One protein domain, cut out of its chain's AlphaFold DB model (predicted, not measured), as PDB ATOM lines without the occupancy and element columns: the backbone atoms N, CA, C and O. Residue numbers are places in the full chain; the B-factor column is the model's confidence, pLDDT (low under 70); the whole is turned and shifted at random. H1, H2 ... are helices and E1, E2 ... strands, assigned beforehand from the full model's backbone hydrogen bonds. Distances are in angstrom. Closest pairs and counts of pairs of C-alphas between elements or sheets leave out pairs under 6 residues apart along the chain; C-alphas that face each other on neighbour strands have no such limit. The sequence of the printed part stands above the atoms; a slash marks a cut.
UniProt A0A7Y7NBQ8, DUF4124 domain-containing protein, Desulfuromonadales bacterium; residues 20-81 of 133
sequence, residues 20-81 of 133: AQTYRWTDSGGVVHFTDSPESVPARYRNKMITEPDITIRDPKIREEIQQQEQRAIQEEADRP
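Overview. This is residues 20 to 81 of the 133 residues of the protein "DUF4124 domain-containing protein" of Desulfuromonadales bacterium (UniProt A0A7Y7NBQ8). A small head, made of the two-stranded hairpin E1 and E2 with the short helix H1 next to it, has one long helix, H2, sticking out from it as an arm; residues 58 to 65 and 67 to 81 stand free. The unnamed stretch of residues 47 to 59 joins head and arm, and this stretch and the arm H2, 28.6 A from first to last C-alpha, draw the whole out into a rod. The printed part has 62 residues with two named strands and two named helices, in the order E1, E2, H1, H2; the sheet, E1 - E2, is antiparallel, and the class is mixed, helices and strands. The whole is extended, with a radius of gyration of the C-alphas of 18.1 A and spans of 56 by 23 by 19 A.

Along the chain. Begin at C-alpha 23, at (212.767, 169.266, 172.372): here strand E1 starts, and it covers residues 23 to 26, 10.5 A from first to last C-alpha. Strand E2 follows at residues 32 to 35 and is 10.4 A long. Look next at residues 43 to 46, the four-residue helix H1. Then find C-alpha 60 at (215.602, 179.782, 192.690); from there helix H2 runs through residues 60 to 79 for 28.6 A, to C-alpha 79 at (213.047, 208.235, 192.993).

Arrangement. Start with the hairpin of E1 and E2, whose directions stand at 154 degrees, antiparallel. The C-alphas of Thr 26 and Val 32 face each other at 4.4 A. On the backbone you will find N 23 and O 35 at 2.7 A and N 33 and O 25 at 2.8 A, both within hydrogen-bond range. Outward from E1, H1 has 3 pairs of C-alphas within 8 A of it, and the closest are those of Trp 25 and Tyr 45, 6.7 A apart. H2 is apart from E1, from E2 and from H1. In H2 every O i to N i+4 pair is within hydrogen-bond range; H1 is too short for such a pair, and its one O i to N i+3 pair is within range.

Size, cuts and confidence. Compare C-alpha 43 with C-alpha 81: those of Ala 43 and Pro 81 are the two farthest apart, at 57.2 A. Without the stretches that stand free, the body has 39 residues and spans 36 by 27 by 13 A. The link from E1 to E2 is tight, that from E2 to H1 is short, and that from H1 to H2, with 13 residues, is long. The printed part has no cut. The mean pLDDT of the printed part is 80.9; in the B-factor column, look at residues 52 to 59, which are under 70.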
ATOM      1  N   ALA A  20     202.127 167.279 173.725       70.62
ATOM      2  CA  ALA A  20     202.983 168.087 172.860       70.62
ATOM      3  C   ALA A  20     204.328 168.301 173.567       70.62
ATOM      4  O   ALA A  20     204.460 169.180 174.419       70.62
ATOM      5  N   GLN A  21     205.307 167.450 173.261       77.12
ATOM      6  CA  GLN A  21     206.665 167.575 173.788       77.12
ATOM      7  C   GLN A  21     207.497 168.494 172.884       77.12
ATOM      8  O   GLN A  21     207.568 168.280 171.676       77.12
ATOM      9  N   THR A  22     208.163 169.485 173.478       81.75
ATOM     10  CA  THR A  22     209.134 170.338 172.783       81.75
ATOM     11  C   THR A  22     210.543 169.930 173.194       81.75
ATOM     12  O   THR A  22     210.867 169.819 174.376       81.75
ATOM     13  N   TYR A  23     211.401 169.722 172.207       85.81
ATOM     14  CA  TYR A  23     212.767 169.266 172.372       85.81
ATOM     15  C   TYR A  23     213.753 170.410 172.178       85.81
ATOM     16  O   TYR A  23     213.708 171.120 171.169       85.81
ATOM     17  N   ARG A  24     214.697 170.545 173.109       86.75
ATOM     18  CA  ARG A  24     215.772 171.539 173.059       86.75
ATOM     19  C   ARG A  24     217.117 170.876 172.795       86.75
ATOM     20  O   ARG A  24     217.448 169.880 173.437       86.75
ATOM     21  N   TRP A  25     217.933 171.445 171.915       88.62
ATOM     22  CA  TRP A  25     219.312 170.994 171.696       88.62
ATOM     23  C   TRP A  25     220.229 172.165 171.342       88.62
ATOM     24  O   TRP A  25     219.782 173.176 170.811       88.62
ATOM     25  N   THR A  26     221.521 172.024 171.634       88.31
ATOM     26  CA  THR A  26     222.532 173.048 171.341       88.31
ATOM     27  C   THR A  26     223.484 172.538 170.269       88.31
ATOM     28  O   THR A  26     223.996 171.418 170.370       88.31
ATOM     29  N   ASP A  27     223.719 173.342 169.237       89.12
ATOM     30  CA  ASP A  27     224.649 172.997 168.167       89.12
ATOM     31  C   ASP A  27     226.122 173.241 168.552       89.12
ATOM     32  O   ASP A  27     226.454 173.683 169.653       89.12
ATOM     33  N   SER A  28     227.046 172.925 167.641       87.75
ATOM     34  CA  SER A  28     228.485 173.140 167.863       87.75
ATOM     35  C   SER A  28     228.890 174.614 167.936       87.75
ATOM     36  O   SER A  28     229.983 174.908 168.410       87.75
ATOM     37  N   GLY A  29     228.046 175.527 167.450       86.69
ATOM     38  CA  GLY A  29     228.237 176.972 167.561       86.69
ATOM     39  C   GLY A  29     227.680 177.553 168.861       86.69
ATOM     40  O   GLY A  29     227.794 178.757 169.074       86.69
ATOM     41  N   GLY A  30     227.087 176.724 169.727       84.12
ATOM     42  CA  GLY A  30     226.451 177.170 170.963       84.12
ATOM     43  C   GLY A  30     225.045 177.741 170.765       84.12
ATOM     44  O   GLY A  30     224.484 178.286 171.714       84.12
ATOM     45  N   VAL A  31     224.457 177.624 169.569       86.56
ATOM     46  CA  VAL A  31     223.092 178.096 169.302       86.56
ATOM     47  C   VAL A  31     222.095 177.063 169.813       86.56
ATOM     48  O   VAL A  31     222.213 175.868 169.528       86.56
ATOM     49  N   VAL A  32     221.116 177.531 170.586       87.94
ATOM     50  CA  VAL A  32     220.033 176.711 171.135       87.94
ATOM     51  C   VAL A  32     218.887 176.652 170.129       87.94
ATOM     52  O   VAL A  32     218.387 177.684 169.688       87.94
ATOM     53  N   HIS A  33     218.459 175.439 169.800       87.19
ATOM     54  CA  HIS A  33     217.365 175.146 168.881       87.19
ATOM     55  C   HIS A  33     216.227 174.444 169.624       87.19
ATOM     56  O   HIS A  33     216.467 173.657 170.543       87.19
ATOM     57  N   PHE A  34     214.997 174.699 169.179       88.50
ATOM     58  CA  PHE A  34     213.775 174.085 169.694       88.50
ATOM     59  C   PHE A  34     213.015 173.411 168.552       88.50
ATOM     60  O   PHE A  34     212.967 173.941 167.441       88.50
ATOM     61  N   THR A  35     212.437 172.242 168.803       88.06
ATOM     62  CA  THR A  35     211.626 171.516 167.820       88.06
ATOM     63  C   THR A  35     210.556 170.677 168.499       88.06
ATOM     64  O   THR A  35     210.803 170.116 169.557       88.06
ATOM     65  N   ASP A  36     209.401 170.523 167.861       84.25
ATOM     66  CA  ASP A  36     208.309 169.671 168.353       84.25
ATOM     67  C   ASP A  36     208.420 168.220 167.858       84.25
ATOM     68  O   ASP A  36     207.605 167.362 168.182       84.25
ATOM     69  N   SER A  37     209.423 167.921 167.029       84.75
ATOM     70  CA  SER A  37     209.671 166.577 166.502       84.75
ATOM     71  C   SER A  37     211.099 166.134 166.811       84.75
ATOM     72  O   SER A  37     212.036 166.853 166.462       84.75
ATOM     73  N   PRO A  38     211.310 164.941 167.395       83.62
ATOM     74  CA  PRO A  38     212.656 164.455 167.693       83.62
ATOM     75  C   PRO A  38     213.421 164.064 166.416       83.62
ATOM     76  O   PRO A  38     214.651 164.100 166.380       83.62
ATOM     77  N   GLU A  39     212.697 163.738 165.339       86.38
ATOM     78  CA  GLU A  39     213.252 163.376 164.031       86.38
ATOM     79  C   GLU A  39     214.044 164.513 163.378       86.38
ATOM     80  O   GLU A  39     215.073 164.264 162.746       86.38
ATOM     81  N   SER A  40     213.606 165.759 163.568       86.81
ATOM     82  CA  SER A  40     214.253 166.934 162.977       86.81
ATOM     83  C   SER A  40     215.563 167.311 163.673       86.81
ATOM     84  O   SER A  40     216.303 168.155 163.165       86.81
ATOM     85  N   VAL A  41     215.894 166.677 164.805       87.00
ATOM     86  CA  VAL A  41     217.188 166.878 165.458       87.00
ATOM     87  C   VAL A  41     218.261 166.037 164.774       87.00
ATOM     88  O   VAL A  41     218.117 164.810 164.672       87.00
ATOM     89  N   PRO A  42     219.376 166.661 164.342       89.44
ATOM     90  CA  PRO A  42     220.477 165.940 163.721       89.44
ATOM     91  C   PRO A  42     220.994 164.816 164.623       89.44
ATOM     92  O   PRO A  42     221.188 165.021 165.822       89.44
ATOM     93  N   ALA A  43     221.293 163.648 164.042       87.00
ATOM     94  CA  ALA A  43     221.689 162.439 164.779       87.00
ATOM     95  C   ALA A  43     222.806 162.679 165.815       87.00
ATOM     96  O   ALA A  43     222.761 162.157 166.924       87.00
ATOM     97  N   ARG A  44     223.765 163.553 165.485       86.69
ATOM     98  CA  ARG A  44     224.883 163.956 166.355       86.69
ATOM     99  C   ARG A  44     224.473 164.668 167.657       86.69
ATOM    100  O   ARG A  44     225.270 164.706 168.588       86.69
ATOM    101  N   TYR A  45     223.262 165.224 167.731       85.56
ATOM    102  CA  TYR A  45     222.750 165.963 168.893       85.56
ATOM    103  C   TYR A  45     221.560 165.287 169.581       85.56
ATOM    104  O   TYR A  45     221.169 165.735 170.655       85.56
ATOM    105  N   ARG A  46     221.021 164.187 169.032       82.44
ATOM    106  CA  ARG A  46     219.884 163.458 169.630       82.44
ATOM    107  C   ARG A  46     220.169 163.003 171.069       82.44
ATOM    108  O   ARG A  46     219.305 163.119 171.923       82.44
ATOM    109  N   ASN A  47     221.409 162.609 171.369       80.12
ATOM    110  CA  ASN A  47     221.825 162.201 172.722       80.12
ATOM    111  C   ASN A  47     222.047 163.375 173.698       80.12
ATOM    112  O   ASN A  47     222.294 163.145 174.877       80.12
ATOM    113  N   LYS A  48     222.028 164.623 173.214       76.38
ATOM    114  CA  LYS A  48     222.206 165.849 174.019       76.38
ATOM    115  C   LYS A  48     220.921 166.676 174.104       76.38
ATOM    116  O   LYS A  48     220.958 167.844 174.484       76.38
ATOM    117  N   MET A  49     219.811 166.087 173.684       75.06
ATOM    118  CA  MET A  49     218.509 166.721 173.671       75.06
ATOM    119  C   MET A  49     217.927 166.744 175.085       75.06
ATOM    120  O   MET A  49     218.013 165.762 175.819       75.06
ATOM    121  N   ILE A  50     217.336 167.874 175.455       76.75
ATOM    122  CA  ILE A  50     216.638 168.067 176.723       76.75
ATOM    123  C   ILE A  50     215.152 168.182 176.389       76.75
ATOM    124  O   ILE A  50     214.760 169.068 175.632       76.75
ATOM    125  N   THR A  51     214.345 167.270 176.929       70.38
ATOM    126  CA  THR A  51     212.879 167.221 176.740       70.38
ATOM    127  C   THR A  51     212.130 167.996 177.829       70.38
ATOM    128  O   THR A  51     210.911 168.121 177.795       70.38
ATOM    129  N   GLU A  52     212.847 168.503 178.832       65.81
ATOM    130  CA  GLU A  52     212.241 169.246 179.932       65.81
ATOM    131  C   GLU A  52     211.965 170.714 179.571       65.81
ATOM    132  O   GLU A  52     212.742 171.323 178.825       65.81
ATOM    133  N   PRO A  53     210.893 171.311 180.133       57.28
ATOM    134  CA  PRO A  53     210.617 172.736 179.990       57.28
ATOM    135  C   PRO A  53     211.802 173.557 180.504       57.28
ATOM    136  O   PRO A  53     212.369 173.256 181.557       57.28
ATOM    137  N   ASP A  54     212.169 174.587 179.741       56.19
ATOM    138  CA  ASP A  54     213.375 175.377 179.970       56.19
ATOM    139  C   ASP A  54     213.474 175.884 181.421       56.19
ATOM    140  O   ASP A  54     212.590 176.546 181.967       56.19
ATOM    141  N   ILE A  55     214.588 175.520 182.046       55.53
ATOM    142  CA  ILE A  55     214.936 175.709 183.453       55.53
ATOM    143  C   ILE A  55     215.442 177.116 183.785       55.53
ATOM    144  O   ILE A  55     215.715 177.380 184.953       55.53
ATOM    145  N   THR A  56     215.558 178.036 182.819       57.97
ATOM    146  CA  THR A  56     216.082 179.395 183.084       57.97
ATOM    147  C   THR A  56     215.283 180.174 184.139       57.97
ATOM    148  O   THR A  56     215.832 181.072 184.768       57.97
ATOM    149  N   ILE A  57     214.031 179.784 184.412       52.16
ATOM    150  CA  ILE A  57     213.168 180.376 185.456       52.16
ATOM    151  C   ILE A  57     213.021 179.450 186.689       52.16
ATOM    152  O   ILE A  57     212.438 179.835 187.703       52.16
ATOM    153  N   ARG A  58     213.547 178.217 186.640       56.47
ATOM    154  CA  ARG A  58     213.438 177.232 187.736       56.47
ATOM    155  C   ARG A  58     214.588 177.279 188.737       56.47
ATOM    156  O   ARG A  58     214.421 176.745 189.829       56.47
ATOM    157  N   ASP A  59     215.720 177.899 188.402       69.62
ATOM    158  CA  ASP A  59     216.776 178.132 189.388       69.62
ATOM    159  C   ASP A  59     216.292 179.196 190.397       69.62
ATOM    160  O   ASP A  59     216.074 180.352 190.003       69.62
ATOM    161  N   PRO A  60     216.090 178.841 191.684       74.19
ATOM    162  CA  PRO A  60     215.602 179.782 192.690       74.19
ATOM    163  C   PRO A  60     216.502 181.017 192.802       74.19
ATOM    164  O   PRO A  60     215.994 182.116 193.018       74.19
ATOM    165  N   LYS A  61     217.810 180.872 192.551       79.06
ATOM    166  CA  LYS A  61     218.766 181.977 192.611       79.06
ATOM    167  C   LYS A  61     218.537 183.005 191.500       79.06
ATOM    168  O   LYS A  61     218.559 184.203 191.762       79.06
ATOM    169  N   ILE A  62     218.275 182.547 190.272       79.44
ATOM    170  CA  ILE A  62     217.992 183.436 189.130       79.44
ATOM    171  C   ILE A  62     216.666 184.166 189.357       79.44
ATOM    172  O   ILE A  62     216.553 185.363 189.093       79.44
ATOM    173  N   ARG A  63     215.667 183.466 189.902       79.81
ATOM    174  CA  ARG A  63     214.365 184.056 190.223       79.81
ATOM    175  C   ARG A  63     214.476 185.170 191.265       79.81
ATOM    176  O   ARG A  63     213.871 186.225 191.086       79.81
ATOM    177  N   GLU A  64     215.245 184.948 192.327       85.75
ATOM    178  CA  GLU A  64     215.497 185.955 193.361       85.75
ATOM    179  C   GLU A  64     216.264 187.162 192.807       85.75
ATOM    180  O   GLU A  64     215.912 188.303 193.104       85.75
ATOM    181  N   GLU A  65     217.265 186.934 191.951       86.31
ATOM    182  CA  GLU A  65     218.029 188.016 191.324       86.31
ATOM    183  C   GLU A  65     217.150 188.886 190.409       86.31
ATOM    184  O   GLU A  65     217.221 190.114 190.481       86.31
ATOM    185  N   ILE A  66     216.269 188.275 189.608       85.31
ATOM    186  CA  ILE A  66     215.309 189.002 188.761       85.31
ATOM    187  C   ILE A  66     214.358 189.843 189.621       85.31
ATOM    188  O   ILE A  66     214.157 191.022 189.332       85.31
ATOM    189  N   GLN A  67     213.823 189.282 190.710       89.12
ATOM    190  CA  GLN A  67     212.930 190.018 191.615       89.12
ATOM    191  C   GLN A  67     213.629 191.205 192.287       89.12
ATOM    192  O   GLN A  67     213.047 192.283 192.406       89.12
ATOM    193  N   GLN A  68     214.887 191.037 192.698       92.69
ATOM    194  CA  GLN A  68     215.674 192.130 193.271       92.69
ATOM    195  C   GLN A  68     215.967 193.229 192.245       92.69
ATOM    196  O   GLN A  68     215.947 194.415 192.585       92.69
ATOM    197  N   GLN A  69     216.240 192.857 190.993       89.00
ATOM    198  CA  GLN A  69     216.440 193.823 189.914       89.00
ATOM    199  C   GLN A  69     215.158 194.603 189.612       89.00
ATOM    200  O   GLN A  69     215.214 195.823 189.474       89.00
ATOM    201  N   GLU A  70     214.011 193.926 189.573       91.44
ATOM    202  CA  GLU A  70     212.709 194.551 189.342       91.44
ATOM    203  C   GLU A  70     212.348 195.533 190.467       91.44
ATOM    204  O   GLU A  70     212.005 196.684 190.200       91.44
ATOM    205  N   GLN A  71     212.538 195.142 191.731       92.81
ATOM    206  CA  GLN A  71     212.326 196.036 192.877       92.81
ATOM    207  C   GLN A  71     213.247 197.258 192.844       92.81
ATOM    208  O   GLN A  71     212.808 198.373 193.126       92.81
ATOM    209  N   ARG A  72     214.518 197.075 192.465       91.19
ATOM    210  CA  ARG A  72     215.458 198.191 192.315       91.19
ATOM    211  C   ARG A  72     215.026 199.140 191.198       91.19
ATOM    212  O   ARG A  72     215.116 200.347 191.386       91.19
ATOM    213  N   ALA A  73     214.562 198.608 190.070       88.06
ATOM    214  CA  ALA A  73     214.086 199.416 188.953       88.06
ATOM    215  C   ALA A  73     212.849 200.239 189.341       88.06
ATOM    216  O   ALA A  73     212.807 201.430 189.050       88.06
ATOM    217  N   ILE A  74     211.901 199.641 190.070       89.00
ATOM    218  CA  ILE A  74     210.709 200.338 190.578       89.00
ATOM    219  C   ILE A  74     211.100 201.453 191.555       89.00
ATOM    220  O   ILE A  74     210.569 202.558 191.469       89.00
ATOM    221  N   GLN A  75     212.047 201.193 192.461       85.88
ATOM    222  CA  GLN A  75     212.539 202.209 193.395       85.88
ATOM    223  C   GLN A  75     213.264 203.347 192.661       85.88
ATOM    224  O   GLN A  75     213.020 204.513 192.950       85.88
ATOM    225  N   GLU A  76     214.112 203.029 191.679       84.75
ATOM    226  CA  GLU A  76     214.802 204.033 190.858       84.75
ATOM    227  C   GLU A  76     213.817 204.859 190.015       84.75
ATOM    228  O   GLU A  76     214.029 206.052 189.807       84.75
ATOM    229  N   GLU A  77     212.736 204.248 189.533       81.62
ATOM    230  CA  GLU A  77     211.674 204.938 188.803       81.62
ATOM    231  C   GLU A  77     210.841 205.845 189.719       81.62
ATOM    232  O   GLU A  77     210.485 206.953 189.317       81.62
ATOM    233  N   ALA A  78     210.588 205.421 190.960       82.81
ATOM    234  CA  ALA A  78     209.912 206.231 191.971       82.81
ATOM    235  C   ALA A  78     210.771 207.414 192.451       82.81
ATOM    236  O   ALA A  78     210.252 208.515 192.636       82.81
ATOM    237  N   ASP A  79     212.080 207.198 192.612       79.19
ATOM    238  CA  ASP A  79     213.047 208.235 192.993       79.19
ATOM    239  C   ASP A  79     213.468 209.111 191.805       79.19
ATOM    240  O   ASP A  79     214.078 210.173 191.986       79.19
ATOM    241  N   ARG A  80     213.127 208.711 190.573       74.81
ATOM    242  CA  ARG A  80     213.321 209.565 189.407       74.81
ATOM    243  C   ARG A  80     212.411 210.781 189.542       74.81
ATOM    244  O   ARG A  80     211.193 210.631 189.645       74.81
ATOM    245  N   PRO A  81     212.959 212.007 189.469       72.75
ATOM    246  CA  PRO A  81     212.122 213.189 189.414       72.75
ATOM    247  C   PRO A  81     211.195 213.046 188.210       72.75
ATOM    248  O   PRO A  81     211.654 212.805 187.089       72.75
TER     249      PRO A  81